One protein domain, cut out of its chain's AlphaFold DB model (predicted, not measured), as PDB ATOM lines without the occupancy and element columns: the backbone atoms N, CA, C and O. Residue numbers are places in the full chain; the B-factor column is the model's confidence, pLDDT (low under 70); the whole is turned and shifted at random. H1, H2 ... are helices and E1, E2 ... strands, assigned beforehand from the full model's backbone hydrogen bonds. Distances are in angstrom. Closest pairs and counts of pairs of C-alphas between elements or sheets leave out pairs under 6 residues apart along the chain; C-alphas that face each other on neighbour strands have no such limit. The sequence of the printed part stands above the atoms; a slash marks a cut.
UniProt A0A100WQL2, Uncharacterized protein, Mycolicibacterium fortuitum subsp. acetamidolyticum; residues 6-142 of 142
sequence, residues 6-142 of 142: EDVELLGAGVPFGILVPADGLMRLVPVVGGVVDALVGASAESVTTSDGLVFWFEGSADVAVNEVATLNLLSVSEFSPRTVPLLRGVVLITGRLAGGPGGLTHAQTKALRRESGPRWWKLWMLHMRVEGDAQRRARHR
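Overview. This is residues 6 to 142 of the 142 residues of an uncharacterized protein of Mycolicibacterium fortuitum subsp. acetamidolyticum (UniProt A0A100WQL2). A strongly twisted sheet of five strands has the short helix H2 over one face and H3 over the opposite face, and the long helix H5 packs on H3 with residues 124 to 131, away from the sheet. H1 sits on the edge strand E2, far from H5, and H4 only grazes the sheet. The 137 printed residues hold five named helices and six named strands in the order H1 E1 E2 H2 E3 E4 H3 E5 E6 H4 H5, a mixed class. The sheet runs E2 E1 E5 E4 E3, antiparallel throughout. The whole is compact and rounded, with a radius of gyration of the C-alphas of 14.8 A and spans of 46 by 32 by 27 A.

Along the chain. H1, residues 6 to 12, begins at C-alpha 6 (134.146, 152.360, 119.477). E1 is residues 17 to 21, E2 28 to 31 and H2 36 to 40. E3, residues 45 to 49, and E4, residues 55 to 59, are 13.1 A and 13.3 A long. H3, residues 68 to 76, is 12.1 A long. E5, residues 92 to 98, is 18.2 A long and begins at C-alpha 92 (140.511, 136.622, 111.670). E6 is residues 101 to 103 and H4 107 to 114. H5, residues 121 to 140, is 29.1 A long and ends at C-alpha 140 (133.988, 121.590, 92.973).

Arrangement. E1 and E2 form a hairpin, with N 18 and O 30 2.8 A apart. E1 and E5 pair through N 21 and O 92, 2.8 A. E5 and E4 pair through N 57 and O 93, 2.8 A. E3 and E4 form a hairpin, with N 46 and O 58 at 2.8 A. E5 runs on into E6 at 95 degrees, and the two meet only at a point. H3 is on the sheet over E5 and E4, at a height of 10.0 A, and runs along the strands at 26 degrees to E4 on the local plane; the closest C-alphas of H3 and E1 are Ala 70 and Val 21, 6.2 A. H2 lies on the opposite face at a height of 7.7 A. H1 is on the sheet over E2; their closest C-alphas, Asp 7 and Leu 29, are 5.5 A apart. H4 only grazes the sheet with residues 109 to 113. H5 is not on the sheet; it touches H3 at a steep tilt of 42 degrees, opposite ways, the closest C-alphas being Glu 68 and Val 131, 7.3 A. In H1, H2, H3, H4 and H5 every O i to N i+4 pair is within hydrogen-bond range.

Size, cuts and confidence. The two C-alphas farthest apart, Gly 12 and Arg 140, are 47.8 A apart. The printed part has no cut. The link from H3 to E5, residues 77 to 91, is long. The mean pLDDT of the printed part is 88.7; residues 115 to 122, of which 121 and 122 belong to H5, and residue 142 are under 70.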
ATOM      1  N   GLU A   6     133.833 153.509 118.615       88.88
ATOM      2  CA  GLU A   6     134.146 152.360 119.477       88.88
ATOM      3  C   GLU A   6     135.661 152.126 119.576       88.88
ATOM      4  O   GLU A   6     136.192 151.906 120.664       88.88
ATOM      5  N   ASP A   7     136.386 152.253 118.457       88.19
ATOM      6  CA  ASP A   7     137.848 152.143 118.456       88.19
ATOM      7  C   ASP A   7     138.497 153.256 119.291       88.19
ATOM      8  O   ASP A   7     139.482 153.018 119.993       88.19
ATOM      9  N   VAL A   8     137.968 154.481 119.213       89.31
ATOM     10  CA  VAL A   8     138.472 155.626 119.986       89.31
ATOM     11  C   VAL A   8     138.221 155.428 121.480       89.31
ATOM     12  O   VAL A   8     139.126 155.672 122.279       89.31
ATOM     13  N   GLU A   9     137.030 154.964 121.858       91.56
ATOM     14  CA  GLU A   9     136.686 154.662 123.248       91.56
ATOM     15  C   GLU A   9     137.594 153.568 123.822       91.56
ATOM     16  O   GLU A   9     138.182 153.745 124.891       91.56
ATOM     17  N   LEU A  10     137.795 152.480 123.072       91.00
ATOM     18  CA  LEU A  10     138.663 151.379 123.482       91.00
ATOM     19  C   LEU A  10     140.112 151.840 123.698       91.00
ATOM     20  O   LEU A  10     140.741 151.476 124.695       91.00
ATOM     21  N   LEU A  11     140.636 152.667 122.787       88.94
ATOM     22  CA  LEU A  11     141.970 153.253 122.922       88.94
ATOM     23  C   LEU A  11     142.060 154.191 124.135       88.94
ATOM     24  O   LEU A  11     143.064 154.168 124.846       88.94
ATOM     25  N   GLY A  12     141.017 154.987 124.388       89.62
ATOM     26  CA  GLY A  12     140.929 155.882 125.545       89.62
ATOM     27  C   GLY A  12     140.867 155.144 126.885       89.62
ATOM     28  O   GLY A  12     141.410 155.633 127.874       89.62
ATOM     29  N   ALA A  13     140.276 153.946 126.914       91.19
ATOM     30  CA  ALA A  13     140.192 153.106 128.107       91.19
ATOM     31  C   ALA A  13     141.535 152.461 128.509       91.19
ATOM     32  O   ALA A  13     141.656 151.940 129.617       91.19
ATOM     33  N   GLY A  14     142.544 152.467 127.628       88.62
ATOM     34  CA  GLY A  14     143.870 151.906 127.912       88.62
ATOM     35  C   GLY A  14     143.887 150.384 128.102       88.62
ATOM     36  O   GLY A  14     144.836 149.843 128.672       88.62
ATOM     37  N   VAL A  15     142.846 149.685 127.645       92.00
ATOM     38  CA  VAL A  15     142.746 148.227 127.759       92.00
ATOM     39  C   VAL A  15     143.562 147.526 126.664       92.00
ATOM     40  O   VAL A  15     143.710 148.061 125.562       92.00
ATOM     41  N   PRO A  16     144.083 146.310 126.917       95.31
ATOM     42  CA  PRO A  16     144.691 145.495 125.872       95.31
ATOM     43  C   PRO A  16     143.708 145.262 124.721       95.31
ATOM     44  O   PRO A  16     142.573 144.847 124.947       95.31
ATOM     45  N   PHE A  17     144.146 145.494 123.484       96.81
ATOM     46  CA  PHE A  17     143.301 145.357 122.298       96.81
ATOM     47  C   PHE A  17     143.982 144.552 121.187       96.81
ATOM     48  O   PHE A  17     145.207 144.453 121.124       96.81
ATOM     49  N   GLY A  18     143.170 143.990 120.300       96.62
ATOM     50  CA  GLY A  18     143.557 143.316 119.066       96.62
ATOM     51  C   GLY A  18     142.860 143.953 117.869       96.62
ATOM     52  O   GLY A  18     142.131 144.936 118.017       96.62
ATOM     53  N   ILE A  19     143.075 143.392 116.681       96.31
ATOM     54  CA  ILE A  19     142.387 143.800 115.451       96.31
ATOM     55  C   ILE A  19     141.559 142.625 114.948       96.31
ATOM     56  O   ILE A  19     142.102 141.566 114.639       96.31
ATOM     57  N   LEU A  20     140.253 142.820 114.839       96.25
ATOM     58  CA  LEU A  20     139.348 141.885 114.195       96.25
ATOM     59  C   LEU A  20     139.237 142.242 112.711       96.25
ATOM     60  O   LEU A  20     138.995 143.400 112.365       96.25
ATOM     61  N   VAL A  21     139.387 141.243 111.850       94.81
ATOM     62  CA  VAL A  21     139.206 141.330 110.399       94.81
ATOM     63  C   VAL A  21     138.024 140.430 110.032       94.81
ATOM     64  O   VAL A  21     138.192 139.215 109.889       94.81
ATOM     65  N   PRO A  22     136.803 140.980 109.935       90.88
ATOM     66  CA  PRO A  22     135.638 140.224 109.497       90.88
ATOM     67  C   PRO A  22     135.712 139.918 107.994       90.88
ATOM     68  O   PRO A  22     136.616 140.371 107.286       90.88
ATOM     69  N   ALA A  23     134.749 139.140 107.495       81.19
ATOM     70  CA  ALA A  23     134.676 138.764 106.081       81.19
ATOM     71  C   ALA A  23     134.404 139.954 105.137       81.19
ATOM     72  O   ALA A  23     134.708 139.871 103.951       81.19
ATOM     73  N   ASP A  24     133.860 141.058 105.657       82.50
ATOM     74  CA  ASP A  24     133.676 142.315 104.919       82.50
ATOM     75  C   ASP A  24     134.991 143.093 104.707       82.50
ATOM     76  O   ASP A  24     135.020 144.077 103.970       82.50
ATOM     77  N   GLY A  25     136.085 142.654 105.342       78.94
ATOM     78  CA  GLY A  25     137.403 143.275 105.258       78.94
ATOM     79  C   GLY A  25     137.555 144.567 106.068       78.94
ATOM     80  O   GLY A  25     138.642 145.154 106.062       78.94
ATOM     81  N   LEU A  26     136.519 145.015 106.784       85.88
ATOM     82  CA  LEU A  26     136.563 146.229 107.595       85.88
ATOM     83  C   LEU A  26     137.189 145.930 108.958       85.88
ATOM     84  O   LEU A  26     136.561 145.415 109.880       85.88
ATOM     85  N   MET A  27     138.472 146.263 109.070       90.38
ATOM     86  CA  MET A  27     139.238 146.061 110.294       90.38
ATOM     87  C   MET A  27     138.743 146.966 111.429       90.38
ATOM     88  O   MET A  27     138.616 148.176 111.240       90.38
ATOM     89  N   ARG A  28     138.559 146.387 112.617       91.00
ATOM     90  CA  ARG A  28     138.108 147.073 113.841       91.00
ATOM     91  C   ARG A  28     138.913 146.625 115.054       91.00
ATOM     92  O   ARG A  28     139.411 145.495 115.077       91.00
ATOM     93  N   LEU A  29     139.072 147.495 116.041       94.50
ATOM     94  CA  LEU A  29     139.726 147.154 117.296       94.50
ATOM     95  C   LEU A  29     138.752 146.394 118.196       94.50
ATOM     96  O   LEU A  29     137.554 146.660 118.214       94.50
ATOM     97  N   VAL A  30     139.275 145.430 118.947       96.12
ATOM     98  CA  VAL A  30     138.493 144.664 119.928       96.12
ATOM     99  C   VAL A  30     139.290 144.486 121.215       96.12
ATOM    100  O   VAL A  30     140.513 144.329 121.143       96.12
ATOM    101  N   PRO A  31     138.651 144.493 122.397       96.81
ATOM    102  CA  PRO A  31     139.339 144.199 123.649       96.81
ATOM    103  C   PRO A  31     139.872 142.762 123.647       96.81
ATOM    104  O   PRO A  31     139.181 141.828 123.239       96.81
ATOM    105  N   VAL A  32     141.094 142.568 124.139       96.56
ATOM    106  CA  VAL A  32     141.684 141.238 124.335       96.56
ATOM    107  C   VAL A  32     141.478 140.832 125.786       96.56
ATOM    108  O   VAL A  32     142.215 141.242 126.681       96.56
ATOM    109  N   VAL A  33     140.444 140.024 125.996       93.44
ATOM    110  CA  VAL A  33     140.058 139.443 127.287       93.44
ATOM    111  C   VAL A  33     140.091 137.912 127.212       93.44
ATOM    112  O   VAL A  33     140.244 137.331 126.136       93.44
ATOM    113  N   GLY A  34     139.962 137.236 128.358       91.19
ATOM    114  CA  GLY A  34     139.910 135.772 128.399       91.19
ATOM    115  C   GLY A  34     138.801 135.215 127.498       91.19
ATOM    116  O   GLY A  34     137.677 135.707 127.529       91.19
ATOM    117  N   GLY A  35     139.126 134.211 126.677       93.31
ATOM    118  CA  GLY A  35     138.173 133.568 125.761       93.31
ATOM    119  C   GLY A  35     137.862 134.345 124.474       93.31
ATOM    120  O   GLY A  35     137.015 133.908 123.702       93.31
ATOM    121  N   VAL A  36     138.540 135.468 124.200       95.88
ATOM    122  CA  VAL A  36     138.260 136.297 123.008       95.88
ATOM    123  C   VAL A  36     138.410 135.540 121.679       95.88
ATOM    124  O   VAL A  36     137.672 135.808 120.736       95.88
ATOM    125  N   VAL A  37     139.335 134.576 121.598       97.00
ATOM    126  CA  VAL A  37     139.539 133.753 120.392       97.00
ATOM    127  C   VAL A  37     138.320 132.867 120.144       97.00
ATOM    128  O   VAL A  37     137.737 132.933 119.067       97.00
ATOM    129  N   ASP A  38     137.878 132.121 121.156       95.94
ATOM    130  CA  ASP A  38     136.697 131.259 121.052       95.94
ATOM    131  C   ASP A  38     135.433 132.071 120.744       95.94
ATOM    132  O   ASP A  38     134.600 131.643 119.950       95.94
ATOM    133  N   ALA A  39     135.309 133.263 121.337       96.44
ATOM    134  CA  ALA A  39     134.153 134.133 121.153       96.44
ATOM    135  C   ALA A  39     134.070 134.769 119.753       96.44
ATOM    136  O   ALA A  39     132.967 134.981 119.253       96.44
ATOM    137  N   LEU A  40     135.208 135.113 119.136       96.06
ATOM    138  CA  LEU A  40     135.237 135.858 117.868       96.06
ATOM    139  C   LEU A  40     135.582 135.005 116.644       96.06
ATOM    140  O   LEU A  40     135.149 135.338 115.542       96.06
ATOM    141  N   VAL A  41     136.381 133.953 116.820       95.88
ATOM    142  CA  VAL A  41     136.861 133.074 115.740       95.88
ATOM    143  C   VAL A  41     136.230 131.686 115.850       95.88
ATOM    144  O   VAL A  41     135.871 131.101 114.833       95.88
ATOM    145  N   GLY A  42     136.052 131.181 117.073       93.88
ATOM    146  CA  GLY A  42     135.443 129.880 117.351       93.88
ATOM    147  C   GLY A  42     136.406 128.889 118.009       93.88
ATOM    148  O   GLY A  42     137.622 129.050 117.969       93.88
ATOM    149  N   ALA A  43     135.852 127.828 118.601       90.00
ATOM    150  CA  ALA A  43     136.610 126.845 119.384       90.00
ATOM    151  C   ALA A  43     137.605 125.999 118.561       90.00
ATOM    152  O   ALA A  43     138.513 125.389 119.117       90.00
ATOM    153  N   SER A  44     137.440 125.944 117.237       90.00
ATOM    154  CA  SER A  44     138.359 125.280 116.303       90.00
ATOM    155  C   SER A  44     139.324 126.264 115.635       90.00
ATOM    156  O   SER A  44     139.737 126.045 114.494       90.00
ATOM    157  N   ALA A  45     139.625 127.386 116.296       95.25
ATOM    158  CA  ALA A  45     140.556 128.368 115.771       95.25
ATOM    159  C   ALA A  45     141.966 127.776 115.637       95.25
ATOM    160  O   ALA A  45     142.518 127.182 116.566       95.25
ATOM    161  N   GLU A  46     142.571 128.000 114.480       96.31
ATOM    162  CA  GLU A  46     143.990 127.785 114.238       96.31
ATOM    163  C   GLU A  46     144.755 129.100 114.402       96.31
ATOM    164  O   GLU A  46     144.164 130.184 114.449       96.31
ATOM    165  N   SER A  47     146.088 129.025 114.493       97.00
ATOM    166  CA  SER A  47     146.914 130.227 114.576       97.00
ATOM    167  C   SER A  47     148.208 130.158 113.780       97.00
ATOM    168  O   SER A  47     148.833 129.109 113.636       97.00
ATOM    169  N   VAL A  48     148.633 131.323 113.290       97.12
ATOM    170  CA  VAL A  48     149.957 131.546 112.699       97.12
ATOM    171  C   VAL A  48     150.619 132.689 113.460       97.12
ATOM    172  O   VAL A  48     150.035 133.761 113.615       97.12
ATOM    173  N   THR A  49     151.843 132.461 113.935       96.19
ATOM    174  CA  THR A  49     152.623 133.457 114.684       96.19
ATOM    175  C   THR A  49     153.775 133.978 113.830       96.19
ATOM    176  O   THR A  49     154.508 133.187 113.236       96.19
ATOM    177  N   THR A  50     153.946 135.297 113.760       93.81
ATOM    178  CA  THR A  50     155.100 135.920 113.093       93.81
ATOM    179  C   THR A  50     156.305 135.999 114.031       93.81
ATOM    180  O   THR A  50     156.169 135.890 115.250       93.81
ATOM    181  N   SER A  51     157.500 136.217 113.474       91.12
ATOM    182  CA  SER A  51     158.742 136.399 114.243       91.12
ATOM    183  C   SER A  51     158.651 137.537 115.269       91.12
ATOM    184  O   SER A  51     159.170 137.404 116.374       91.12
ATOM    185  N   ASP A  52     157.910 138.602 114.947       88.50
ATOM    186  CA  ASP A  52     157.670 139.759 115.823       88.50
ATOM    187  C   ASP A  52     156.535 139.532 116.851       88.50
ATOM    188  O   ASP A  52     156.070 140.459 117.525       88.50
ATOM    189  N   GLY A  53     156.049 138.293 116.971       92.69
ATOM    190  CA  GLY A  53     155.075 137.885 117.985       92.69
ATOM    191  C   GLY A  53     153.636 138.333 117.724       92.69
ATOM    192  O   GLY A  53     152.835 138.325 118.661       92.69
ATOM    193  N   LEU A  54     153.301 138.731 116.489       96.06
ATOM    194  CA  LEU A  54     151.902 138.854 116.067       96.06
ATOM    195  C   LEU A  54     151.307 137.459 115.914       96.06
ATOM    196  O   LEU A  54     151.930 136.591 115.306       96.06
ATOM    197  N   VAL A  55     150.091 137.268 116.407       97.62
ATOM    198  CA  VAL A  55     149.352 136.011 116.287       97.62
ATOM    199  C   VAL A  55     148.068 136.267 115.513       97.62
ATOM    200  O   VAL A  55     147.246 137.085 115.928       97.62
ATOM    201  N   PHE A  56     147.917 135.569 114.391       97.81
ATOM    202  CA  PHE A  56     146.720 135.562 113.560       97.81
ATOM    203  C   PHE A  56     145.912 134.317 113.902       97.81
ATOM    204  O   PHE A  56     146.351 133.216 113.576       97.81
ATOM    205  N   TRP A  57     144.762 134.492 114.548       98.00
ATOM    206  CA  TRP A  57     143.798 133.437 114.858       98.00
ATOM    207  C   TRP A  57     142.727 133.400 113.776       98.00
ATOM    208  O   TRP A  57     142.170 134.447 113.452       98.00
ATOM    209  N   PHE A  58     142.445 132.235 113.209       97.25
ATOM    210  CA  PHE A  58     141.532 132.097 112.072       97.25
ATOM    211  C   PHE A  58     140.825 130.743 112.092       97.25
ATOM    212  O   PHE A  58     141.211 129.836 112.828       97.25
ATOM    213  N   GLU A  59     139.787 130.594 111.278       94.00
ATOM    214  CA  GLU A  59     139.046 129.341 111.198       94.00
ATOM    215  C   GLU A  59     139.822 128.279 110.398       94.00
ATOM    216  O   GLU A  59     140.212 128.517 109.255       94.00
ATOM    217  N   GLY A  60     140.035 127.095 110.983       88.12
ATOM    218  CA  GLY A  60     140.787 126.004 110.345       88.12
ATOM    219  C   GLY A  60     140.051 125.277 109.211       88.12
ATOM    220  O   GLY A  60     140.661 124.570 108.409       88.12
ATOM    221  N   SER A  61     138.729 125.447 109.098       88.19
ATOM    222  CA  SER A  61     137.933 124.734 108.094       88.19
ATOM    223  C   SER A  61     138.240 125.203 106.671       88.19
ATOM    224  O   SER A  61     138.091 126.378 106.329       88.19
ATOM    225  N   ALA A  62     138.584 124.256 105.796       84.00
ATOM    226  CA  ALA A  62     138.819 124.514 104.378       84.00
ATOM    227  C   ALA A  62     137.546 124.912 103.605       84.00
ATOM    228  O   ALA A  62     137.659 125.425 102.494       84.00
ATOM    229  N   ASP A  63     136.352 124.723 104.175       87.19
ATOM    230  CA  ASP A  63     135.078 125.066 103.525       87.19
ATOM    231  C   ASP A  63     134.770 126.569 103.561       87.19
ATOM    232  O   ASP A  63     133.935 127.077 102.792       87.19
ATOM    233  N   VAL A  64     135.482 127.291 104.427       89.56
ATOM    234  CA  VAL A  64     135.290 128.715 104.673       89.56
ATOM    235  C   VAL A  64     136.130 129.544 103.708       89.56
ATOM    236  O   VAL A  64     137.246 129.188 103.318       89.56
ATOM    237  N   ALA A  65     135.548 130.656 103.264       91.56
ATOM    238  CA  ALA A  65     136.205 131.565 102.341       91.56
ATOM    239  C   ALA A  65     137.469 132.175 102.962       91.56
ATOM    240  O   ALA A  65     137.537 132.434 104.166       91.56
ATOM    241  N   VAL A  66     138.465 132.421 102.113       93.12
ATOM    242  CA  VAL A  66     139.691 133.112 102.509       93.12
ATOM    243  C   VAL A  66     139.375 134.569 102.838       93.12
ATOM    244  O   VAL A  66     138.703 135.260 102.075       93.12
ATOM    245  N   ASN A  67     139.914 135.042 103.953       92.75
ATOM    246  CA  ASN A  67     139.975 136.444 104.312       92.75
ATOM    247  C   ASN A  67     141.210 137.068 103.654       92.75
ATOM    248  O   ASN A  67     142.335 136.993 104.165       92.75
ATOM    249  N   GLU A  68     141.009 137.633 102.465       90.94
ATOM    250  CA  GLU A  68     142.090 138.200 101.655       90.94
ATOM    251  C   GLU A  68     142.784 139.362 102.376       90.94
ATOM    252  O   GLU A  68     144.014 139.414 102.405       90.94
ATOM    253  N   VAL A  69     142.022 140.229 103.054       90.62
ATOM    254  CA  VAL A  69     142.564 141.352 103.836       90.62
ATOM    255  C   VAL A  69     143.470 140.850 104.957       90.62
ATOM    256  O   VAL A  69     144.595 141.332 105.106       90.62
ATOM    257  N   ALA A  70     143.035 139.857 105.732       93.62
ATOM    258  CA  ALA A  70     143.857 139.292 106.796       93.62
ATOM    259  C   ALA A  70     145.106 138.584 106.247       93.62
ATOM    260  O   ALA A  70     146.202 138.740 106.788       93.62
ATOM    261  N   THR A  71     144.965 137.853 105.140       93.81
ATOM    262  CA  THR A  71     146.087 137.161 104.489       93.81
ATOM    263  C   THR A  71     147.123 138.155 103.948       93.81
ATOM    264  O   THR A  71     148.330 137.931 104.071       93.81
ATOM    265  N   LEU A  72     146.676 139.294 103.412       90.25
ATOM    266  CA  LEU A  72     147.543 140.399 102.998       90.25
ATOM    267  C   LEU A  72     148.267 141.049 104.177       90.25
ATOM    268  O   LEU A  72     149.458 141.353 104.061       90.25
ATOM    269  N   ASN A  73     147.582 141.234 105.308       91.00
ATOM    270  CA  ASN A  73     148.213 141.708 106.538       91.00
ATOM    271  C   ASN A  73     149.326 140.745 106.968       91.00
ATOM    272  O   ASN A  73     150.458 141.189 107.148       91.00
ATOM    273  N   LEU A  74     149.050 139.434 107.024       93.62
ATOM    274  CA  LEU A  74     150.054 138.417 107.351       93.62
ATOM    275  C   LEU A  74     151.253 138.475 106.399       93.62
ATOM    276  O   LEU A  74     152.393 138.501 106.854       93.62
ATOM    277  N   LEU A  75     151.018 138.550 105.086       91.31
ATOM    278  CA  LEU A  75     152.086 138.661 104.087       91.31
ATOM    279  C   LEU A  75     152.947 139.925 104.268       91.31
ATOM    280  O   LEU A  75     154.126 139.918 103.923       91.31
ATOM    281  N   SER A  76     152.361 141.011 104.771       88.19
ATOM    282  CA  SER A  76     153.041 142.305 104.918       88.19
ATOM    283  C   SER A  76     153.895 142.390 106.181       88.19
ATOM    284  O   SER A  76     154.876 143.132 106.205       88.19
ATOM    285  N   VAL A  77     153.538 141.634 107.220       89.50
ATOM    286  CA  VAL A  77     154.190 141.667 108.542       89.50
ATOM    287  C   VAL A  77     154.949 140.377 108.869       89.50
ATOM    288  O   VAL A  77     155.242 140.096 110.030       89.50
ATOM    289  N   SER A  78     155.250 139.565 107.856       90.69
ATOM    290  CA  SER A  78     156.003 138.320 107.996       90.69
ATOM    291  C   SER A  78     157.021 138.149 106.872       90.69
ATOM    292  O   SER A  78     157.040 138.887 105.887       90.69
ATOM    293  N   GLU A  79     157.852 137.120 107.004       89.75
ATOM    294  CA  GLU A  79     158.829 136.725 105.989       89.75
ATOM    295  C   GLU A  79     158.243 135.771 104.936       89.75
ATOM    296  O   GLU A  79     158.961 135.286 104.058       89.75
ATOM    297  N   PHE A  80     156.936 135.485 104.991       90.31
ATOM    298  CA  PHE A  80     156.315 134.594 104.022       90.31
ATOM    299  C   PHE A  80     156.430 135.138 102.595       90.31
ATOM    300  O   PHE A  80     156.322 136.334 102.312       90.31
ATOM    301  N   SER A  81     156.585 134.215 101.647       88.31
ATOM    302  CA  SER A  81     156.430 134.542 100.235       88.31
ATOM    303  C   SER A  81     154.943 134.540  99.854       88.31
ATOM    304  O   SER A  81     154.165 133.786 100.441       88.31
ATOM    305  N   PRO A  82     154.527 135.257  98.794       85.38
ATOM    306  CA  PRO A  82     153.147 135.181  98.303       85.38
ATOM    307  C   PRO A  82     152.706 133.765  97.906       85.38
ATOM    308  O   PRO A  82     151.512 133.480  97.887       85.38
ATOM    309  N   ARG A  83     153.649 132.860  97.594       86.88
ATOM    310  CA  ARG A  83     153.363 131.457  97.245       86.88
ATOM    311  C   ARG A  83     153.106 130.577  98.464       86.88
ATOM    312  O   ARG A  83     152.397 129.587  98.342       86.88
ATOM    313  N   THR A  84     153.708 130.921  99.598       90.56
ATOM    314  CA  THR A  84     153.751 130.067 100.792       90.56
ATOM    315  C   THR A  84     153.030 130.656 101.992       90.56
ATOM    316  O   THR A  84     152.824 129.935 102.960       90.56
ATOM    317  N   VAL A  85     152.612 131.928 101.938       92.69
ATOM    318  CA  VAL A  85     151.815 132.531 103.011       92.69
ATOM    319  C   VAL A  85     150.557 131.685 103.261       92.69
ATOM    320  O   VAL A  85     149.877 131.330 102.285       92.69
ATOM    321  N   PRO A  86     150.257 131.317 104.518       94.69
ATOM    322  CA  PRO A  86     149.007 130.649 104.868       94.69
ATOM    323  C   PRO A  86     147.795 131.457 104.398       94.69
ATOM    324  O   PRO A  86     147.788 132.681 104.509       94.69
ATOM    325  N   LEU A  87     146.781 130.777 103.855       93.81
ATOM    326  CA  LEU A  87     145.507 131.412 103.520       93.81
ATOM    327  C   LEU A  87     144.651 131.434 104.783       93.81
ATOM    328  O   LEU A  87     144.237 130.379 105.256       93.81
ATOM    329  N   LEU A  88     144.417 132.624 105.328       95.12
ATOM    330  CA  LEU A  88     143.620 132.788 106.542       95.12
ATOM    331  C   LEU A  88     142.143 132.795 106.163       95.12
ATOM    332  O   LEU A  88     141.773 133.478 105.211       95.12
ATOM    333  N   ARG A  89     141.300 132.041 106.870       93.44
ATOM    334  CA  ARG A  89     139.887 131.852 106.509       93.44
ATOM    335  C   ARG A  89     138.946 132.427 107.554       93.44
ATOM    336  O   ARG A  89     139.291 132.517 108.729       93.44
ATOM    337  N   GLY A  90     137.754 132.793 107.092       94.00
ATOM    338  CA  GLY A  90     136.672 133.266 107.945       94.00
ATOM    339  C   GLY A  90     136.994 134.590 108.634       94.00
ATOM    340  O   GLY A  90     137.617 135.490 108.060       94.00
ATOM    341  N   VAL A  91     136.529 134.717 109.871       95.88
ATOM    342  CA  VAL A  91     136.883 135.841 110.738       95.88
ATOM    343  C   VAL A  91     138.303 135.631 111.252       95.88
ATOM    344  O   VAL A  91     138.640 134.550 111.727       95.88
ATOM    345  N   VAL A  92     139.134 136.673 111.169       97.44
ATOM    346  CA  VAL A  92     140.511 136.622 111.670       97.44
ATOM    347  C   VAL A  92     140.689 137.612 112.806       97.44
ATOM    348  O   VAL A  92     140.358 138.787 112.667       97.44
ATOM    349  N   LEU A  93     141.258 137.155 113.916       98.06
ATOM    350  CA  LEU A  93     141.648 138.000 115.038       98.06
ATOM    351  C   LEU A  93     143.176 138.104 115.092       98.06
ATOM    352  O   LEU A  93     143.876 137.098 115.173       98.06
ATOM    353  N   ILE A  94     143.701 139.327 115.075       97.50
ATOM    354  CA  ILE A  94     145.132 139.620 115.185       97.50
ATOM    355  C   ILE A  94     145.422 140.135 116.593       97.50
ATOM    356  O   ILE A  94     144.835 141.122 117.043       97.50
ATOM    357  N   THR A  95     146.352 139.486 117.283       98.06
ATOM    358  CA  THR A  95     146.735 139.806 118.668       98.06
ATOM    359  C   THR A  95     148.251 139.837 118.826       98.06
ATOM    360  O   THR A  95     148.988 139.378 117.952       98.06
ATOM    361  N   GLY A  96     148.724 140.379 119.946       96.88
ATOM    362  CA  GLY A  96     150.045 140.041 120.461       96.88
ATOM    363  C   GLY A  96     150.000 138.703 121.205       96.88
ATOM    364  O   GLY A  96     148.971 138.029 121.265       96.88
ATOM    365  N   ARG A  97     151.111 138.335 121.842       93.94
ATOM    366  CA  ARG A  97     151.183 137.151 122.702       93.94
ATOM    367  C   ARG A  97     151.496 137.556 124.134       93.94
ATOM    368  O   ARG A  97     152.443 138.304 124.367       93.94
ATOM    369  N   LEU A  98     150.743 137.016 125.088       92.12
ATOM    370  CA  LEU A  98     150.989 137.205 126.516       92.12
ATOM    371  C   LEU A  98     150.798 135.876 127.246       92.12
ATOM    372  O   LEU A  98     149.764 135.236 127.101       92.12
ATOM    373  N   ALA A  99     151.808 135.446 128.010       88.25
ATOM    374  CA  ALA A  99     151.766 134.221 128.822       88.25
ATOM    375  C   ALA A  99     151.289 132.952 128.072       88.25
ATOM    376  O   ALA A  99     150.648 132.083 128.649       88.25
ATOM    377  N   GLY A 100     151.596 132.841 126.774       84.12
ATOM    378  CA  GLY A 100     151.190 131.703 125.937       84.12
ATOM    379  C   GLY A 100     149.785 131.804 125.329       84.12
ATOM    380  O   GLY A 100     149.441 130.954 124.516       84.12
ATOM    381  N   GLY A 101     149.015 132.846 125.655       89.69
ATOM    382  CA  GLY A 101     147.696 133.131 125.089       89.69
ATOM    383  C   GLY A 101     147.635 134.448 124.299       89.69
ATOM    384  O   GLY A 101     148.664 135.120 124.122       89.69
ATOM    385  N   PRO A 102     146.437 134.829 123.816       95.62
ATOM    386  CA  PRO A 102     146.226 136.105 123.142       95.62
ATOM    387  C   PRO A 102     146.516 137.266 124.101       95.62
ATOM    388  O   PRO A 102     146.008 137.315 125.222       95.62
ATOM    389  N   GLY A 103     147.344 138.205 123.651       96.44
ATOM    390  CA  GLY A 103     147.673 139.435 124.368       96.44
ATOM    391  C   GLY A 103     147.321 140.677 123.555       96.44
ATOM    392  O   GLY A 103     147.129 140.612 122.340       96.44
ATOM    393  N   GLY A 104     147.258 141.830 124.220       96.56
ATOM    394  CA  GLY A 104     147.099 143.105 123.524       96.56
ATOM    395  C   GLY A 104     148.253 143.375 122.554       96.56
ATOM    396  O   GLY A 104     149.392 142.964 122.788       96.56
ATOM    397  N   LEU A 105     147.956 144.079 121.465       96.19
ATOM    398  CA  LEU A 105     148.957 144.553 120.521       96.19
ATOM    399  C   LEU A 105     149.847 145.604 121.183       96.19
ATOM    400  O   LEU A 105     149.380 146.571 121.786       96.19
ATOM    401  N   THR A 106     151.154 145.450 121.013       94.75
ATOM    402  CA  THR A 106     152.104 146.500 121.392       94.75
ATOM    403  C   THR A 106     152.065 147.660 120.393       94.75
ATOM    404  O   THR A 106     151.579 147.537 119.262       94.75
ATOM    405  N   HIS A 107     152.647 148.801 120.767       91.25
ATOM    406  CA  HIS A 107     152.780 149.939 119.856       91.25
ATOM    407  C   HIS A 107     153.583 149.582 118.590       91.25
ATOM    408  O   HIS A 107     153.206 149.973 117.486       91.25
ATOM    409  N   ALA A 108     154.661 148.801 118.729       91.06
ATOM    410  CA  ALA A 108     155.485 148.367 117.601       91.06
ATOM    411  C   ALA A 108     154.696 147.472 116.630       91.06
ATOM    412  O   ALA A 108     154.710 147.710 115.423       91.06
ATOM    413  N   GLN A 109     153.940 146.512 117.164       93.00
ATOM    414  CA  GLN A 109     153.061 145.631 116.391       93.00
ATOM    415  C   GLN A 109     151.941 146.407 115.686       93.00
ATOM    416  O   GLN A 109     151.702 146.218 114.494       93.00
ATOM    417  N   THR A 110     151.315 147.357 116.386       90.38
ATOM    418  CA  THR A 110     150.294 148.245 115.808       90.38
ATOM    419  C   THR A 110     150.872 149.074 114.660       90.38
ATOM    420  O   THR A 110     150.248 149.230 113.611       90.38
ATOM    421  N   LYS A 111     152.095 149.591 114.826       87.25
ATOM    422  CA  LYS A 111     152.796 150.345 113.783       87.25
ATOM    423  C   LYS A 111     153.152 149.470 112.579       87.25
ATOM    424  O   LYS A 111     153.064 149.959 111.456       87.25
ATOM    425  N   ALA A 112     153.532 148.211 112.793       85.12
ATOM    426  CA  ALA A 112     153.820 147.266 111.716       85.12
ATOM    427  C   ALA A 112     152.572 146.975 110.867       85.12
ATOM    428  O   ALA A 112     152.641 147.079 109.647       85.12
ATOM    429  N   LEU A 113     151.422 146.730 111.503       84.69
ATOM    430  CA  LEU A 113     150.141 146.505 110.816       84.69
ATOM    431  C   LEU A 113     149.619 147.757 110.090       84.69
ATOM    432  O   LEU A 113     148.909 147.653 109.096       84.69
ATOM    433  N   ARG A 114     149.988 148.955 110.557       77.62
ATOM    434  CA  ARG A 114     149.645 150.228 109.899       77.62
ATOM    435  C   ARG A 114     150.564 150.599 108.740       77.62
ATOM    436  O   ARG A 114     150.227 151.521 107.999       77.62
ATOM    437  N   ARG A 115     151.741 149.980 108.601       64.25
ATOM    438  CA  ARG A 115     152.669 150.352 107.527       64.25
ATOM    439  C   ARG A 115     152.050 149.986 106.182       64.25
ATOM    440  O   ARG A 115     152.020 148.824 105.800       64.25
ATOM    441  N   GLU A 116     151.682 151.013 105.420       51.00
ATOM    442  CA  GLU A 116     151.315 150.963 103.997       51.00
ATOM    443  C   GLU A 116     152.506 150.592 103.090       51.00
ATOM    444  O   GLU A 116     152.635 151.057 101.961       51.00
ATOM    445  N   SER A 117     153.411 149.728 103.548       46.34
ATOM    446  CA  SER A 117     154.328 149.028 102.650       46.34
ATOM    447  C   SER A 117     153.546 147.896 102.000       46.34
ATOM    448  O   SER A 117     153.805 146.721 102.251       46.34
ATOM    449  N   GLY A 118     152.532 148.277 101.217       52.94
ATOM    450  CA  GLY A 118     151.693 147.348 100.486       52.94
ATOM    451  C   GLY A 118     152.591 146.366  99.737       52.94
ATOM    452  O   GLY A 118     153.599 146.785  99.146       52.94
ATOM    453  N   PRO A 119     152.288 145.058  99.772       58.56
ATOM    454  CA  PRO A 119     152.997 144.095  98.954       58.56
ATOM    455  C   PRO A 119     153.071 144.640  97.525       58.56
ATOM    456  O   PRO A 119     152.071 145.127  97.001       58.56
ATOM    457  N   ARG A 120     154.258 144.608  96.900       65.81
ATOM    458  CA  ARG A 120     154.417 145.012  95.488       65.81
ATOM    459  C   ARG A 120     153.271 144.412  94.665       65.81
ATOM    460  O   ARG A 120     152.916 143.267  94.914       65.81
ATOM    461  N   TRP A 121     152.746 145.130  93.676       66.06
ATOM    462  CA  TRP A 121     151.563 144.722  92.895       66.06
ATOM    463  C   TRP A 121     151.567 143.247  92.437       66.06
ATOM    464  O   TRP A 121     150.534 142.591  92.462       66.06
ATOM    465  N   TRP A 122     152.732 142.677  92.102       62.16
ATOM    466  CA  TRP A 122     152.865 141.263  91.724       62.16
ATOM    467  C   TRP A 122     152.570 140.289  92.877       62.16
ATOM    468  O   TRP A 122     152.045 139.203  92.647       62.16
ATOM    469  N   LYS A 123     152.892 140.665  94.120       72.69
ATOM    470  CA  LYS A 123     152.557 139.905  95.332       72.69
ATOM    471  C   LYS A 123     151.045 139.882  95.547       72.69
ATOM    472  O   LYS A 123     150.519 138.830  95.893       72.69
ATOM    473  N   LEU A 124     150.375 141.014  95.304       75.62
ATOM    474  CA  LEU A 124     148.912 141.123  95.360       75.62
ATOM    475  C   LEU A 124     148.273 140.235  94.290       75.62
ATOM    476  O   LEU A 124     147.439 139.400  94.614       75.62
ATOM    477  N   TRP A 125     148.744 140.333  93.044       77.25
ATOM    478  CA  TRP A 125     148.238 139.516  91.939       77.25
ATOM    479  C   TRP A 125     148.413 138.012  92.189       77.25
ATOM    480  O   TRP A 125     147.486 137.230  92.008       77.25
ATOM    481  N   MET A 126     149.584 137.584  92.671       82.38
ATOM    482  CA  MET A 126     149.815 136.175  92.995       82.38
ATOM    483  C   MET A 126     148.957 135.674  94.155       82.38
ATOM    484  O   MET A 126     148.530 134.520  94.129       82.38
ATOM    485  N   LEU A 127     148.732 136.500  95.179       82.38
ATOM    486  CA  LEU A 127     147.827 136.125  96.257       82.38
ATOM    487  C   LEU A 127     146.400 135.985  95.729       82.38
ATOM    488  O   LEU A 127     145.760 134.977  96.012       82.38
ATOM    489  N   HIS A 128     145.953 136.934  94.912       84.88
ATOM    490  CA  HIS A 128     144.633 136.905  94.298       84.88
ATOM    491  C   HIS A 128     144.404 135.601  93.521       84.88
ATOM    492  O   HIS A 128     143.448 134.880  93.792       84.88
ATOM    493  N   MET A 129     145.364 135.192  92.683       84.81
ATOM    494  CA  MET A 129     145.305 133.906  91.970       84.81
ATOM    495  C   MET A 129     145.184 132.693  92.911       84.81
ATOM    496  O   MET A 129     144.528 131.705  92.578       84.81
ATOM    497  N   ARG A 130     145.820 132.728  94.094       90.69
ATOM    498  CA  ARG A 130     145.693 131.649  95.094       90.69
ATOM    499  C   ARG A 130     144.312 131.638  95.743       90.69
ATOM    500  O   ARG A 130     143.783 130.554  95.975       90.69
ATOM    501  N   VAL A 131     143.741 132.811  96.013       86.62
ATOM    502  CA  VAL A 131     142.381 132.961  96.553       86.62
ATOM    503  C   VAL A 131     141.343 132.476  95.539       86.62
ATOM    504  O   VAL A 131     140.462 131.691  95.894       86.62
ATOM    505  N   GLU A 132     141.477 132.853  94.268       88.31
ATOM    506  CA  GLU A 132     140.602 132.376  93.193       88.31
ATOM    507  C   GLU A 132     140.698 130.857  93.011       88.31
ATOM    508  O   GLU A 132     139.678 130.169  92.939       88.31
ATOM    509  N   GLY A 133     141.917 130.309  92.990       85.69
ATOM    510  CA  GLY A 133     142.134 128.865  92.892       85.69
ATOM    511  C   GLY A 133     141.532 128.089  94.068       85.69
ATOM    512  O   GLY A 133     140.986 127.001  93.874       85.69
ATOM    513  N   ASP A 134     141.583 128.647  95.279       88.62
ATOM    514  CA  ASP A 134     140.897 128.091  96.446       88.62
ATOM    515  C   ASP A 134     139.372 128.107  96.280       88.62
ATOM    516  O   ASP A 134     138.713 127.084  96.476       88.62
ATOM    517  N   ALA A 135     138.808 129.236  95.847       86.38
ATOM    518  CA  ALA A 135     137.375 129.365  95.599       86.38
ATOM    519  C   ALA A 135     136.880 128.359  94.547       86.38
ATOM    520  O   ALA A 135     135.858 127.701  94.754       86.38
ATOM    521  N   GLN A 136     137.638 128.175  93.462       87.12
ATOM    522  CA  GLN A 136     137.340 127.179  92.432       87.12
ATOM    523  C   GLN A 136     137.378 125.747  92.975       87.12
ATOM    524  O   GLN A 136     136.528 124.937  92.607       87.12
ATOM    525  N   ARG A 137     138.340 125.411  93.844       86.00
ATOM    526  CA  ARG A 137     138.399 124.084  94.480       86.00
ATOM    527  C   ARG A 137     137.184 123.848  95.368       86.00
ATOM    528  O   ARG A 137     136.536 122.819  95.218       86.00
ATOM    529  N   ARG A 138     136.821 124.811  96.218       85.62
ATOM    530  CA  ARG A 138     135.639 124.702  97.091       85.62
ATOM    531  C   ARG A 138     134.348 124.538  96.291       85.62
ATOM    532  O   ARG A 138     133.518 123.714  96.651       85.62
ATOM    533  N   ALA A 139     134.204 125.254  95.175       82.69
ATOM    534  CA  ALA A 139     133.043 125.120  94.296       82.69
ATOM    535  C   ALA A 139     132.909 123.728  93.649       82.69
ATOM    536  O   ALA A 139     131.809 123.352  93.269       82.69
ATOM    537  N   ARG A 140     134.003 122.963  93.519       81.81
ATOM    538  CA  ARG A 140     133.988 121.590  92.973       81.81
ATOM    539  C   ARG A 140     133.691 120.512  94.016       81.81
ATOM    540  O   ARG A 140     133.410 119.383  93.633       81.81
ATOM    541  N   HIS A 141     133.825 120.835  95.301       70.81
ATOM    542  CA  HIS A 141     133.624 119.907  96.418       70.81
ATOM    543  C   HIS A 141     132.291 120.126  97.157       70.81
ATOM    544  O   HIS A 141     132.027 119.429  98.134       70.81
ATOM    545  N   ARG A 142     131.472 121.078  96.695       57.59
ATOM    546  CA  ARG A 142     130.078 121.277  97.112       57.59
ATOM    547  C   ARG A 142     129.140 120.613  96.118       57.59
ATOM    548  O   ARG A 142     128.096 120.112  96.577       57.59
TER     549      ARG A 142